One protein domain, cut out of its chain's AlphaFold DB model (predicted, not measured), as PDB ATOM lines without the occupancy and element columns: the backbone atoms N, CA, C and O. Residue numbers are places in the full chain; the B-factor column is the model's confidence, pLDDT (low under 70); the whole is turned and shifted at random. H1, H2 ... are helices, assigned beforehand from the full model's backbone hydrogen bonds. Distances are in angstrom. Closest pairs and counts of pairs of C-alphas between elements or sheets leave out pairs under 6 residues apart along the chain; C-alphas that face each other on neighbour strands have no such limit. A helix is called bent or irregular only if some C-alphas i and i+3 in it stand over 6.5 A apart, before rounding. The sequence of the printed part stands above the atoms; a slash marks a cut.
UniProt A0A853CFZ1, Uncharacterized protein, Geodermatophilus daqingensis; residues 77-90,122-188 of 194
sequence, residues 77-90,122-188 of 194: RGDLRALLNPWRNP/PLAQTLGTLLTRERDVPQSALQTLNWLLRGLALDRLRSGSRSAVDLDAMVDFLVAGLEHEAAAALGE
ATOM      1  N   ARG A  77      31.918 -11.290  30.976       90.69
ATOM      2  CA  ARG A  77      31.446 -10.538  32.144       90.69
ATOM      3  C   ARG A  77      30.515 -11.369  33.025       90.69
ATOM      4  O   ARG A  77      30.699 -11.421  34.239       90.69
ATOM      5  N   GLY A  78      29.506 -12.006  32.431       91.12
ATOM      6  CA  GLY A  78      28.560 -12.840  33.169       91.12
ATOM      7  C   GLY A  78      29.225 -14.076  33.774       91.12
ATOM      8  O   GLY A  78      28.930 -14.432  34.913       91.12
ATOM      9  N   ASP A  79      30.174 -14.673  33.058       89.94
ATOM     10  CA  ASP A  79      30.917 -15.850  33.496       89.94
ATOM     11  C   ASP A  79      31.853 -15.533  34.676       89.94
ATOM     12  O   ASP A  79      31.833 -16.239  35.687       89.94
ATOM     13  N   LEU A  80      32.598 -14.421  34.617       90.19
ATOM     14  CA  LEU A  80      33.420 -13.930  35.730       90.19
ATOM     15  C   LEU A  80      32.564 -13.527  36.938       90.19
ATOM     16  O   LEU A  80      32.915 -13.835  38.080       90.19
ATOM     17  N   ARG A  81      31.409 -12.889  36.710       92.00
ATOM     18  CA  ARG A  81      30.458 -12.571  37.783       92.00
ATOM     19  C   ARG A  81      29.942 -13.841  38.454       92.00
ATOM     20  O   ARG A  81      29.891 -13.894  39.680       92.00
ATOM     21  N   ALA A  82      29.582 -14.862  37.677       90.69
ATOM     22  CA  ALA A  82      29.105 -16.134  38.204       90.69
ATOM     23  C   ALA A  82      30.197 -16.878  38.991       90.69
ATOM     24  O   ALA A  82      29.907 -17.412  40.061       90.69
ATOM     25  N   LEU A  83      31.446 -16.843  38.511       89.56
ATOM     26  CA  LEU A  83      32.612 -17.414  39.192       89.56
ATOM     27  C   LEU A  83      32.845 -16.787  40.572       89.56
ATOM     28  O   LEU A  83      33.123 -17.491  41.539       89.56
ATOM     29  N   LEU A  84      32.735 -15.460  40.666       89.75
ATOM     30  CA  LEU A  84      33.056 -14.710  41.883       89.75
ATOM     31  C   LEU A  84      31.858 -14.528  42.821       89.75
ATOM     32  O   LEU A  84      32.032 -14.164  43.985       89.75
ATOM     33  N   ASN A  85      30.640 -14.804  42.355       88.38
ATOM     34  CA  ASN A  85      29.421 -14.674  43.147       88.38
ATOM     35  C   ASN A  85      29.460 -15.425  44.496       88.38
ATOM     36  O   ASN A  85      29.047 -14.827  45.494       88.38
ATOM     37  N   PRO A  86      29.990 -16.665  44.597       88.44
ATOM     38  CA  PRO A  86      30.098 -17.374  45.873       88.44
ATOM     39  C   PRO A  86      30.868 -16.594  46.939       88.44
ATOM     40  O   PRO A  86      30.551 -16.700  48.122       88.44
ATOM     41  N   TRP A  87      31.818 -15.742  46.542       88.19
ATOM     42  CA  TRP A  87      32.613 -14.970  47.492       88.19
ATOM     43  C   TRP A  87      31.793 -13.921  48.253       88.19
ATOM     44  O   TRP A  87      32.295 -13.378  49.243       88.19
ATOM     45  N   ARG A  88      30.574 -13.587  47.804       86.19
ATOM     46  CA  ARG A  88      29.651 -12.694  48.528       86.19
ATOM     47  C   ARG A  88      29.175 -13.301  49.849       86.19
ATOM     48  O   ARG A  88      28.754 -12.563  50.732       86.19
ATOM     49  N   ASN A  89      29.271 -14.621  49.986       87.06
ATOM     50  CA  ASN A  89      28.892 -15.349  51.186       87.06
ATOM     51  C   ASN A  89      30.090 -15.530  52.140       87.06
ATOM     52  O   ASN A  89      31.255 -15.400  51.720       87.06
ATOM     53  N   PRO A  90      29.824 -15.864  53.420       87.81
ATOM     54  CA  PRO A  90      30.847 -16.362  54.334       87.81
ATOM     55  C   PRO A  90      31.627 -17.528  53.731       87.81
ATOM     56  O   PRO A  90      31.158 -18.192  52.805       87.81
ATOM     57  N   PRO A 122      41.707 -26.042  40.800       89.81
ATOM     58  CA  PRO A 122      40.340 -25.704  40.398       89.81
ATOM     59  C   PRO A 122      40.232 -24.302  39.785       89.81
ATOM     60  O   PRO A 122      39.436 -24.098  38.865       89.81
ATOM     61  N   LEU A 123      41.067 -23.345  40.216       88.94
ATOM     62  CA  LEU A 123      41.109 -22.015  39.604       88.94
ATOM     63  C   LEU A 123      41.555 -22.090  38.139       88.94
ATOM     64  O   LEU A 123      40.863 -21.577  37.260       88.94
ATOM     65  N   ALA A 124      42.668 -22.776  37.863       85.31
ATOM     66  CA  ALA A 124      43.187 -22.925  36.507       85.31
ATOM     67  C   ALA A 124      42.193 -23.653  35.583       85.31
ATOM     68  O   ALA A 124      41.989 -23.234  34.446       85.31
ATOM     69  N   GLN A 125      41.536 -24.711  36.073       86.12
ATOM     70  CA  GLN A 125      40.514 -25.448  35.318       86.12
ATOM     71  C   GLN A 125      39.298 -24.577  34.989       86.12
ATOM     72  O   GLN A 125      38.815 -24.567  33.852       86.12
ATOM     73  N   THR A 126      38.822 -23.817  35.975       87.62
ATOM     74  CA  THR A 126      37.671 -22.935  35.795       87.62
ATOM     75  C   THR A 126      37.994 -21.833  34.795       87.62
ATOM     76  O   THR A 126      37.255 -21.652  33.829       87.62
ATOM     77  N   LEU A 127      39.132 -21.153  34.951       84.38
ATOM     78  CA  LEU A 127      39.551 -20.103  34.025       84.38
ATOM     79  C   LEU A 127      39.803 -20.636  32.618       84.38
ATOM     80  O   LEU A 127      39.335 -20.028  31.663       84.38
ATOM     81  N   GLY A 128      40.445 -21.798  32.472       82.81
ATOM     82  CA  GLY A 128      40.597 -22.443  31.166       82.81
ATOM     83  C   GLY A 128      39.249 -22.674  30.476       82.81
ATOM     84  O   GLY A 128      39.103 -22.399  29.287       82.81
ATOM     85  N   THR A 129      38.230 -23.086  31.235       84.50
ATOM     86  CA  THR A 129      36.872 -23.304  30.712       84.50
ATOM     87  C   THR A 129      36.196 -21.999  30.282       84.50
ATOM     88  O   THR A 129      35.591 -21.957  29.209       84.50
ATOM     89  N   LEU A 130      36.310 -20.936  31.087       83.06
ATOM     90  CA  LEU A 130      35.730 -19.626  30.760       83.06
ATOM     91  C   LEU A 130      36.394 -19.011  29.521       83.06
ATOM     92  O   LEU A 130      35.717 -18.511  28.627       83.06
ATOM     93  N   LEU A 131      37.719 -19.110  29.444       77.94
ATOM     94  CA  LEU A 131      38.535 -18.441  28.433       77.94
ATOM     95  C   LEU A 131      38.633 -19.208  27.111       77.94
ATOM     96  O   LEU A 131      39.014 -18.622  26.107       77.94
ATOM     97  N   THR A 132      38.224 -20.482  27.054       78.38
ATOM     98  CA  THR A 132      38.173 -21.262  25.794       78.38
ATOM     99  C   THR A 132      37.337 -20.569  24.702       78.38
ATOM    100  O   THR A 132      37.472 -20.861  23.514       78.38
ATOM    101  N   ARG A 133      36.446 -19.654  25.097       71.94
ATOM    102  CA  ARG A 133      35.523 -18.942  24.208       71.94
ATOM    103  C   ARG A 133      36.075 -17.613  23.699       71.94
ATOM    104  O   ARG A 133      35.608 -17.143  22.667       71.94
ATOM    105  N   GLU A 134      37.074 -17.062  24.379       76.19
ATOM    106  CA  GLU A 134      37.670 -15.760  24.088       76.19
ATOM    107  C   GLU A 134      38.933 -15.967  23.245       76.19
ATOM    108  O   GLU A 134      40.024 -16.186  23.770       76.19
ATOM    109  N   ARG A 135      38.776 -15.987  21.915       70.12
ATOM    110  CA  ARG A 135      39.867 -16.340  20.983       70.12
ATOM    111  C   ARG A 135      40.836 -15.195  20.697       70.12
ATOM    112  O   ARG A 135      41.966 -15.468  20.308       70.12
ATOM    113  N   ASP A 136      40.401 -13.960  20.913       78.88
ATOM    114  CA  ASP A 136      41.139 -12.755  20.518       78.88
ATOM    115  C   ASP A 136      41.895 -12.108  21.693       78.88
ATOM    116  O   ASP A 136      42.479 -11.035  21.556       78.88
ATOM    117  N   VAL A 137      41.899 -12.754  22.864       79.62
ATOM    118  CA  VAL A 137      42.585 -12.248  24.058       79.62
ATOM    119  C   VAL A 137      44.018 -12.794  24.117       79.62
ATOM    120  O   VAL A 137      44.208 -14.016  24.125       79.62
ATOM    121  N   PRO A 138      45.049 -11.932  24.219       85.06
ATOM    122  CA  PRO A 138      46.440 -12.366  24.297       85.06
ATOM    123  C   PRO A 138      46.721 -13.284  25.489       85.06
ATOM    124  O   PRO A 138      46.237 -13.071  26.602       85.06
ATOM    125  N   GLN A 139      47.605 -14.268  25.297       84.00
ATOM    126  CA  GLN A 139      47.977 -15.212  26.358       84.00
ATOM    127  C   GLN A 139      48.568 -14.515  27.600       84.00
ATOM    128  O   GLN A 139      48.405 -15.008  28.716       84.00
ATOM    129  N   SER A 140      49.253 -13.381  27.430       86.50
ATOM    130  CA  SER A 140      49.775 -12.548  28.523       86.50
ATOM    131  C   SER A 140      48.652 -11.965  29.385       86.50
ATOM    132  O   SER A 140      48.725 -12.037  30.611       86.50
ATOM    133  N   ALA A 141      47.583 -11.461  28.768       86.12
ATOM    134  CA  ALA A 141      46.419 -10.926  29.467       86.12
ATOM    135  C   ALA A 141      45.709 -12.018  30.288       86.12
ATOM    136  O   ALA A 141      45.346 -11.799  31.446       86.12
ATOM    137  N   LEU A 142      45.614 -13.238  29.744       84.12
ATOM    138  CA  LEU A 142      45.069 -14.397  30.464       84.12
ATOM    139  C   LEU A 142      45.929 -14.801  31.671       84.12
ATOM    140  O   LEU A 142      45.401 -15.118  32.739       84.12
ATOM    141  N   GLN A 143      47.258 -14.768  31.526       86.50
ATOM    142  CA  GLN A 143      48.187 -15.030  32.630       86.50
ATOM    143  C   GLN A 143      48.057 -13.980  33.735       86.50
ATOM    144  O   GLN A 143      48.022 -14.340  34.915       86.50
ATOM    145  N   THR A 144      47.922 -12.706  33.363       89.31
ATOM    146  CA  THR A 144      47.681 -11.600  34.297       89.31
ATOM    147  C   THR A 144      46.362 -11.784  35.042       89.31
ATOM    148  O   THR A 144      46.347 -11.712  36.271       89.31
ATOM    149  N   LEU A 145      45.269 -12.105  34.339       88.56
ATOM    150  CA  LEU A 145      43.973 -12.398  34.959       88.56
ATOM    151  C   LEU A 145      44.080 -13.546  35.968       88.56
ATOM    152  O   LEU A 145      43.621 -13.419  37.102       88.56
ATOM    153  N   ASN A 146      44.712 -14.655  35.576       88.75
ATOM    154  CA  ASN A 146      44.924 -15.794  36.463       88.75
ATOM    155  C   ASN A 146      45.738 -15.401  37.705       88.75
ATOM    156  O   ASN A 146      45.368 -15.767  38.820       88.75
ATOM    157  N   TRP A 147      46.812 -14.625  37.538       91.50
ATOM    158  CA  TRP A 147      47.627 -14.141  38.652       91.50
ATOM    159  C   TRP A 147      46.831 -13.247  39.615       91.50
ATOM    160  O   TRP A 147      46.894 -13.456  40.830       91.50
ATOM    161  N   LEU A 148      46.025 -12.317  39.089       91.81
ATOM    162  CA  LEU A 148      45.159 -11.438  39.882       91.81
ATOM    163  C   LEU A 148      44.113 -12.231  40.671       91.81
ATOM    164  O   LEU A 148      44.004 -12.077  41.889       91.81
ATOM    165  N   LEU A 149      43.370 -13.116  40.002       89.62
ATOM    166  CA  LEU A 149      42.325 -13.922  40.638       89.62
ATOM    167  C   LEU A 149      42.897 -14.872  41.687       89.62
ATOM    168  O   LEU A 149      42.321 -15.022  42.765       89.62
ATOM    169  N   ARG A 150      44.068 -15.456  41.417       91.69
ATOM    170  CA  ARG A 150      44.804 -16.265  42.389       91.69
ATOM    171  C   ARG A 150      45.196 -15.450  43.620       91.69
ATOM    172  O   ARG A 150      45.031 -15.929  44.739       91.69
ATOM    173  N   GLY A 151      45.707 -14.234  43.425       91.62
ATOM    174  CA  GLY A 151      46.057 -13.319  44.512       91.62
ATOM    175  C   GLY A 151      44.853 -12.979  45.391       91.62
ATOM    176  O   GLY A 151      44.931 -13.108  46.610       91.62
ATOM    177  N   LEU A 152      43.724 -12.636  44.769       89.38
ATOM    178  CA  LEU A 152      42.468 -12.331  45.458       89.38
ATOM    179  C   LEU A 152      41.904 -13.533  46.219       89.38
ATOM    180  O   LEU A 152      41.435 -13.394  47.346       89.38
ATOM    181  N   ALA A 153      41.966 -14.726  45.629       90.31
ATOM    182  CA  ALA A 153      41.519 -15.939  46.293       90.31
ATOM    183  C   ALA A 153      42.378 -16.268  47.520       90.31
ATOM    184  O   ALA A 153      41.865 -16.639  48.573       90.31
ATOM    185  N   LEU A 154      43.694 -16.093  47.398       90.94
ATOM    186  CA  LEU A 154      44.621 -16.313  48.498       90.94
ATOM    187  C   LEU A 154      44.452 -15.264  49.607       90.94
ATOM    188  O   LEU A 154      44.522 -15.619  50.784       90.94
ATOM    189  N   ASP A 155      44.194 -14.003  49.243       89.50
ATOM    190  CA  ASP A 155      43.793 -12.963  50.192       89.50
ATOM    191  C   ASP A 155      42.507 -13.367  50.915       89.50
ATOM    192  O   ASP A 155      42.508 -13.430  52.133       89.50
ATOM    193  N   ARG A 156      41.455 -13.787  50.206       88.81
ATOM    194  CA  ARG A 156      40.201 -14.268  50.816       88.81
ATOM    195  C   ARG A 156      40.390 -15.442  51.791       88.81
ATOM    196  O   ARG A 156      39.651 -15.566  52.770       88.81
ATOM    197  N   LEU A 157      41.332 -16.346  51.525       90.00
ATOM    198  CA  LEU A 157      41.610 -17.461  52.437       90.00
ATOM    199  C   LEU A 157      42.324 -16.988  53.713       90.00
ATOM    200  O   LEU A 157      42.042 -17.496  54.796       90.00
ATOM    201  N   ARG A 158      43.208 -15.991  53.615       85.69
ATOM    202  CA  ARG A 158      43.985 -15.472  54.756       85.69
ATOM    203  C   ARG A 158      43.226 -14.412  55.547       85.69
ATOM    204  O   ARG A 158      43.107 -14.491  56.765       85.69
ATOM    205  N   SER A 159      42.694 -13.442  54.831       76.69
ATOM    206  CA  SER A 159      41.892 -12.326  55.298       76.69
ATOM    207  C   SER A 159      40.461 -12.829  55.490       76.69
ATOM    208  O   SER A 159      39.882 -13.403  54.579       76.69
ATOM    209  N   GLY A 160      39.896 -12.694  56.694       67.62
ATOM    210  CA  GLY A 160      38.531 -13.137  57.008       67.62
ATOM    211  C   GLY A 160      37.430 -12.360  56.264       67.62
ATOM    212  O   GLY A 160      37.431 -12.228  55.043       67.62
ATOM    213  N   SER A 161      36.438 -11.842  56.997       55.56
ATOM    214  CA  SER A 161      35.351 -11.029  56.425       55.56
ATOM    215  C   SER A 161      35.875  -9.685  55.890       55.56
ATOM    216  O   SER A 161      35.885  -8.695  56.609       55.56
ATOM    217  N   ARG A 162      36.313  -9.702  54.625       57.03
ATOM    218  CA  ARG A 162      36.400  -8.623  53.624       57.03
ATOM    219  C   ARG A 162      36.760  -7.201  54.088       57.03
ATOM    220  O   ARG A 162      35.955  -6.488  54.680       57.03
ATOM    221  N   SER A 163      37.868  -6.710  53.528       55.06
ATOM    222  CA  SER A 163      37.876  -5.390  52.880       55.06
ATOM    223  C   SER A 163      36.662  -5.287  51.944       55.06
ATOM    224  O   SER A 163      36.414  -6.220  51.175       55.06
ATOM    225  N   ALA A 164      35.876  -4.213  52.032       63.16
ATOM    226  CA  ALA A 164      34.632  -4.009  51.285       63.16
ATOM    227  C   ALA A 164      34.875  -3.829  49.769       63.16
ATOM    228  O   ALA A 164      34.674  -2.754  49.215       63.16
ATOM    229  N   VAL A 165      35.331  -4.883  49.089       75.25
ATOM    230  CA  VAL A 165      35.510  -4.912  47.638       75.25
ATOM    231  C   VAL A 165      34.159  -5.177  46.987       75.25
ATOM    232  O   VAL A 165      33.553  -6.238  47.194       75.25
ATOM    233  N   ASP A 166      33.708  -4.223  46.178       86.88
ATOM    234  CA  ASP A 166      32.592  -4.425  45.264       86.88
ATOM    235  C   ASP A 166      33.025  -5.369  44.131       86.88
ATOM    236  O   ASP A 166      33.844  -5.022  43.279       86.88
ATOM    237  N   LEU A 167      32.486  -6.594  44.140       87.38
ATOM    238  CA  LEU A 167      32.817  -7.607  43.136       87.38
ATOM    239  C   LEU A 167      32.325  -7.238  41.744       87.38
ATOM    240  O   LEU A 167      32.934  -7.680  40.776       87.38
ATOM    241  N   ASP A 168      31.236  -6.478  41.634       90.25
ATOM    242  CA  ASP A 168      30.711  -6.113  40.323       90.25
ATOM    243  C   ASP A 168      31.635  -5.076  39.684       90.25
ATOM    244  O   ASP A 168      32.080  -5.275  38.559       90.25
ATOM    245  N   ALA A 169      32.039  -4.052  40.440       91.06
ATOM    246  CA  ALA A 169      33.048  -3.099  39.983       91.06
ATOM    247  C   ALA A 169      34.379  -3.790  39.632       91.06
ATOM    248  O   ALA A 169      35.000  -3.475  38.621       91.06
ATOM    249  N   MET A 170      34.811  -4.769  40.435       90.88
ATOM    250  CA  MET A 170      36.026  -5.540  40.156       90.88
ATOM    251  C   MET A 170      35.928  -6.342  38.852       90.88
ATOM    252  O   MET A 170      36.874  -6.327  38.067       90.88
ATOM    253  N   VAL A 171      34.805  -7.026  38.599       92.69
ATOM    254  CA  VAL A 171      34.572  -7.730  37.326       92.69
ATOM    255  C   VAL A 171      34.643  -6.751  36.159       92.69
ATOM    256  O   VAL A 171      35.265  -7.066  35.148       92.69
ATOM    257  N   ASP A 172      34.075  -5.560  36.313       93.50
ATOM    258  CA  ASP A 172      34.060  -4.541  35.266       93.50
ATOM    259  C   ASP A 172      35.473  -4.059  34.927       93.50
ATOM    260  O   ASP A 172      35.818  -3.966  33.750       93.50
ATOM    261  N   PHE A 173      36.320  -3.846  35.940       92.81
ATOM    262  CA  PHE A 173      37.735  -3.527  35.731       92.81
ATOM    263  C   PHE A 173      38.493  -4.651  35.018       92.81
ATOM    264  O   PHE A 173      39.292  -4.374  34.125       92.81
ATOM    265  N   LEU A 174      38.250  -5.911  35.392       91.62
ATOM    266  CA  LEU A 174      38.909  -7.058  34.762       91.62
ATOM    267  C   LEU A 174      38.503  -7.199  33.290       91.62
ATOM    268  O   LEU A 174      39.370  -7.380  32.440       91.62
ATOM    269  N   VAL A 175      37.209  -7.085  32.982       91.25
ATOM    270  CA  VAL A 175      36.697  -7.174  31.604       91.25
ATOM    271  C   VAL A 175      37.246  -6.037  30.747       91.25
ATOM    272  O   VAL A 175      37.799  -6.307  29.685       91.25
ATOM    273  N   ALA A 176      37.189  -4.793  31.232       91.81
ATOM    274  CA  ALA A 176      37.714  -3.641  30.501       91.81
ATOM    275  C   ALA A 176      39.221  -3.766  30.210       91.81
ATOM    276  O   ALA A 176      39.678  -3.400  29.129       91.81
ATOM    277  N   GLY A 177      39.996  -4.319  31.152       89.62
ATOM    278  CA  GLY A 177      41.416  -4.602  30.942       89.62
ATOM    279  C   GLY A 177      41.658  -5.635  29.839       89.62
ATOM    280  O   GLY A 177      42.516  -5.430  28.988       89.62
ATOM    281  N   LEU A 178      40.879  -6.720  29.807       87.94
ATOM    282  CA  LEU A 178      41.008  -7.759  28.776       87.94
ATOM    283  C   LEU A 178      40.594  -7.254  27.389       87.94
ATOM    284  O   LEU A 178      41.266  -7.557  26.406       87.94
ATOM    285  N   GLU A 179      39.525  -6.461  27.311       88.50
ATOM    286  CA  GLU A 179      39.079  -5.823  26.068       88.50
ATOM    287  C   GLU A 179      40.126  -4.836  25.532       88.50
ATOM    288  O   GLU A 179      40.376  -4.794  24.326       88.50
ATOM    289  N   HIS A 180      40.783  -4.079  26.418       88.56
ATOM    290  CA  HIS A 180      41.876  -3.183  26.043       88.56
ATOM    291  C   HIS A 180      43.069  -3.944  25.452       88.56
ATOM    292  O   HIS A 180      43.561  -3.576  24.386       88.56
ATOM    293  N   GLU A 181      43.503  -5.022  26.109       87.25
ATOM    294  CA  GLU A 181      44.606  -5.867  25.635       87.25
ATOM    295  C   GLU A 181      44.280  -6.544  24.293       87.25
ATOM    296  O   GLU A 181      45.130  -6.607  23.405       87.25
ATOM    297  N   ALA A 182      43.037  -6.999  24.103       85.25
ATOM    298  CA  ALA A 182      42.580  -7.555  22.828       85.25
ATOM    299  C   ALA A 182      42.603  -6.502  21.703       85.25
ATOM    300  O   ALA A 182      43.105  -6.763  20.609       85.25
ATOM    301  N   ALA A 183      42.120  -5.285  21.975       85.62
ATOM    302  CA  ALA A 183      42.146  -4.191  21.006       85.62
ATOM    303  C   ALA A 183      43.578  -3.757  20.646       85.62
ATOM    304  O   ALA A 183      43.862  -3.486  19.476       85.62
ATOM    305  N   ALA A 184      44.484  -3.718  21.628       85.69
ATOM    306  CA  ALA A 184      45.891  -3.396  21.408       85.69
ATOM    307  C   ALA A 184      46.575  -4.431  20.499       85.69
ATOM    308  O   ALA A 184      47.255  -4.050  19.546       85.69
ATOM    309  N   ALA A 185      46.326  -5.725  20.723       82.00
ATOM    310  CA  ALA A 185      46.894  -6.799  19.909       82.00
ATOM    311  C   ALA A 185      46.454  -6.731  18.435       82.00
ATOM    312  O   ALA A 185      47.284  -6.862  17.535       82.00
ATOM    313  N   LEU A 186      45.175  -6.435  18.175       80.38
ATOM    314  CA  LEU A 186      44.659  -6.247  16.812       80.38
ATOM    315  C   LEU A 186      45.275  -5.025  16.106       80.38
ATOM    316  O   LEU A 186      45.447  -5.029  14.886       80.38
ATOM    317  N   GLY A 187      45.609  -3.973  16.862       75.62
ATOM    318  CA  GLY A 187      46.270  -2.775  16.342       75.62
ATOM    319  C   GLY A 187      47.748  -2.988  15.998       75.62
ATOM    320  O   GLY A 187      48.236  -2.420  15.019       75.62
ATOM    321  N   GLU A 188      48.461  -3.824  16.759       64.56
ATOM    322  CA  GLU A 188      49.869  -4.148  16.493       64.56
ATOM    323  C   GLU A 188      50.063  -5.005  15.234       64.56
ATOM    324  O   GLU A 188      51.040  -4.800  14.506       64.56
TER     325      GLU A 188
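What this domain is: This is residues 77 to 90 and 122 to 188 of the 194 residues of an uncharacterized protein of Geodermatophilus daqingensis (UniProt A0A853CFZ1). Four helices stand side by side in a small, elongated up-and-down bundle: seen along its length they make a ring in the order H1, H2, H3, H4, and each runs the opposite way to the next. The bundle is unevenly formed: H3 and H4 are long, H1 and H2 are short, the ring is weakest between H1 and H2, and H3 and H4 touch over only part of their lengths. The printed part has 81 residues with four named helices, in the order H1, H2, H3, H4, and no named strand; the class is all helix. It is compact, with a radius of gyration of the C-alphas of 13.3 A, and its C-alphas span 43 by 24 by 20 A.

Where its parts are: H1 is residues 77 to 88, from C-alpha 77 at (31.446, -10.538, 32.144), and measures 16.6 A. It is irregular: C-alphas 83 and 86 are 7.1 A apart. H2 is residues 122 to 131 and measures 14.1 A. H3 is residues 139 to 158, 28.7 A long, and begins at C-alpha 139 at (47.977, -15.212, 26.358). H4 is residues 167 to 188, 31.8 A long, and ends at C-alpha 188 at (49.869, -4.148, 16.493).

How they stand to each other: H1 and H2 are close but not clearly touching, the closest C-alphas being those of Asp 79 and Leu 130, 6.7 A apart. They run opposite ways at a shallow tilt of 25 degrees. H2 and H3 form a helical hairpin and touch, H3 with residues 142 to 150 alone; the closest C-alphas, of Leu 127 and Asn 146, are 7.3 A apart. They run opposite ways at a tilt of 37 degrees, only just steep. H3 and H4 form a second helical hairpin, opposite ways at a shallow tilt of 18 degrees. They touch through residues 141 to 145 of H3 and 174 to 181 of H4 alone, the closest C-alphas being those of Ala 141 and Leu 178, 6.3 A apart. H4 touches H1 with residues 167 to 175 alone, opposite ways at a shallow tilt of 31 degrees; the closest C-alphas, of Arg 77 and Val 175, are 6.3 A apart. H2 and H4 are apart, and H1 and H3 are only just apart, closest 8.3 A. Every O i to N i+4 pair is within hydrogen-bond range in H2, H3 and H4, but 5 of 8 in H1.

The domain as a whole: The two C-alphas farthest apart are those of Pro 90 and Glu 188, 44.1 A. Residues 91 to 121 are not printed, and C-alphas 90 and 122 are 19.3 A apart across this cut. The links H2 to H3 and H3 to H4 are short. The model's mean pLDDT over the printed residues is 84.8, with residues 160 to 164 and residue 188 under 70.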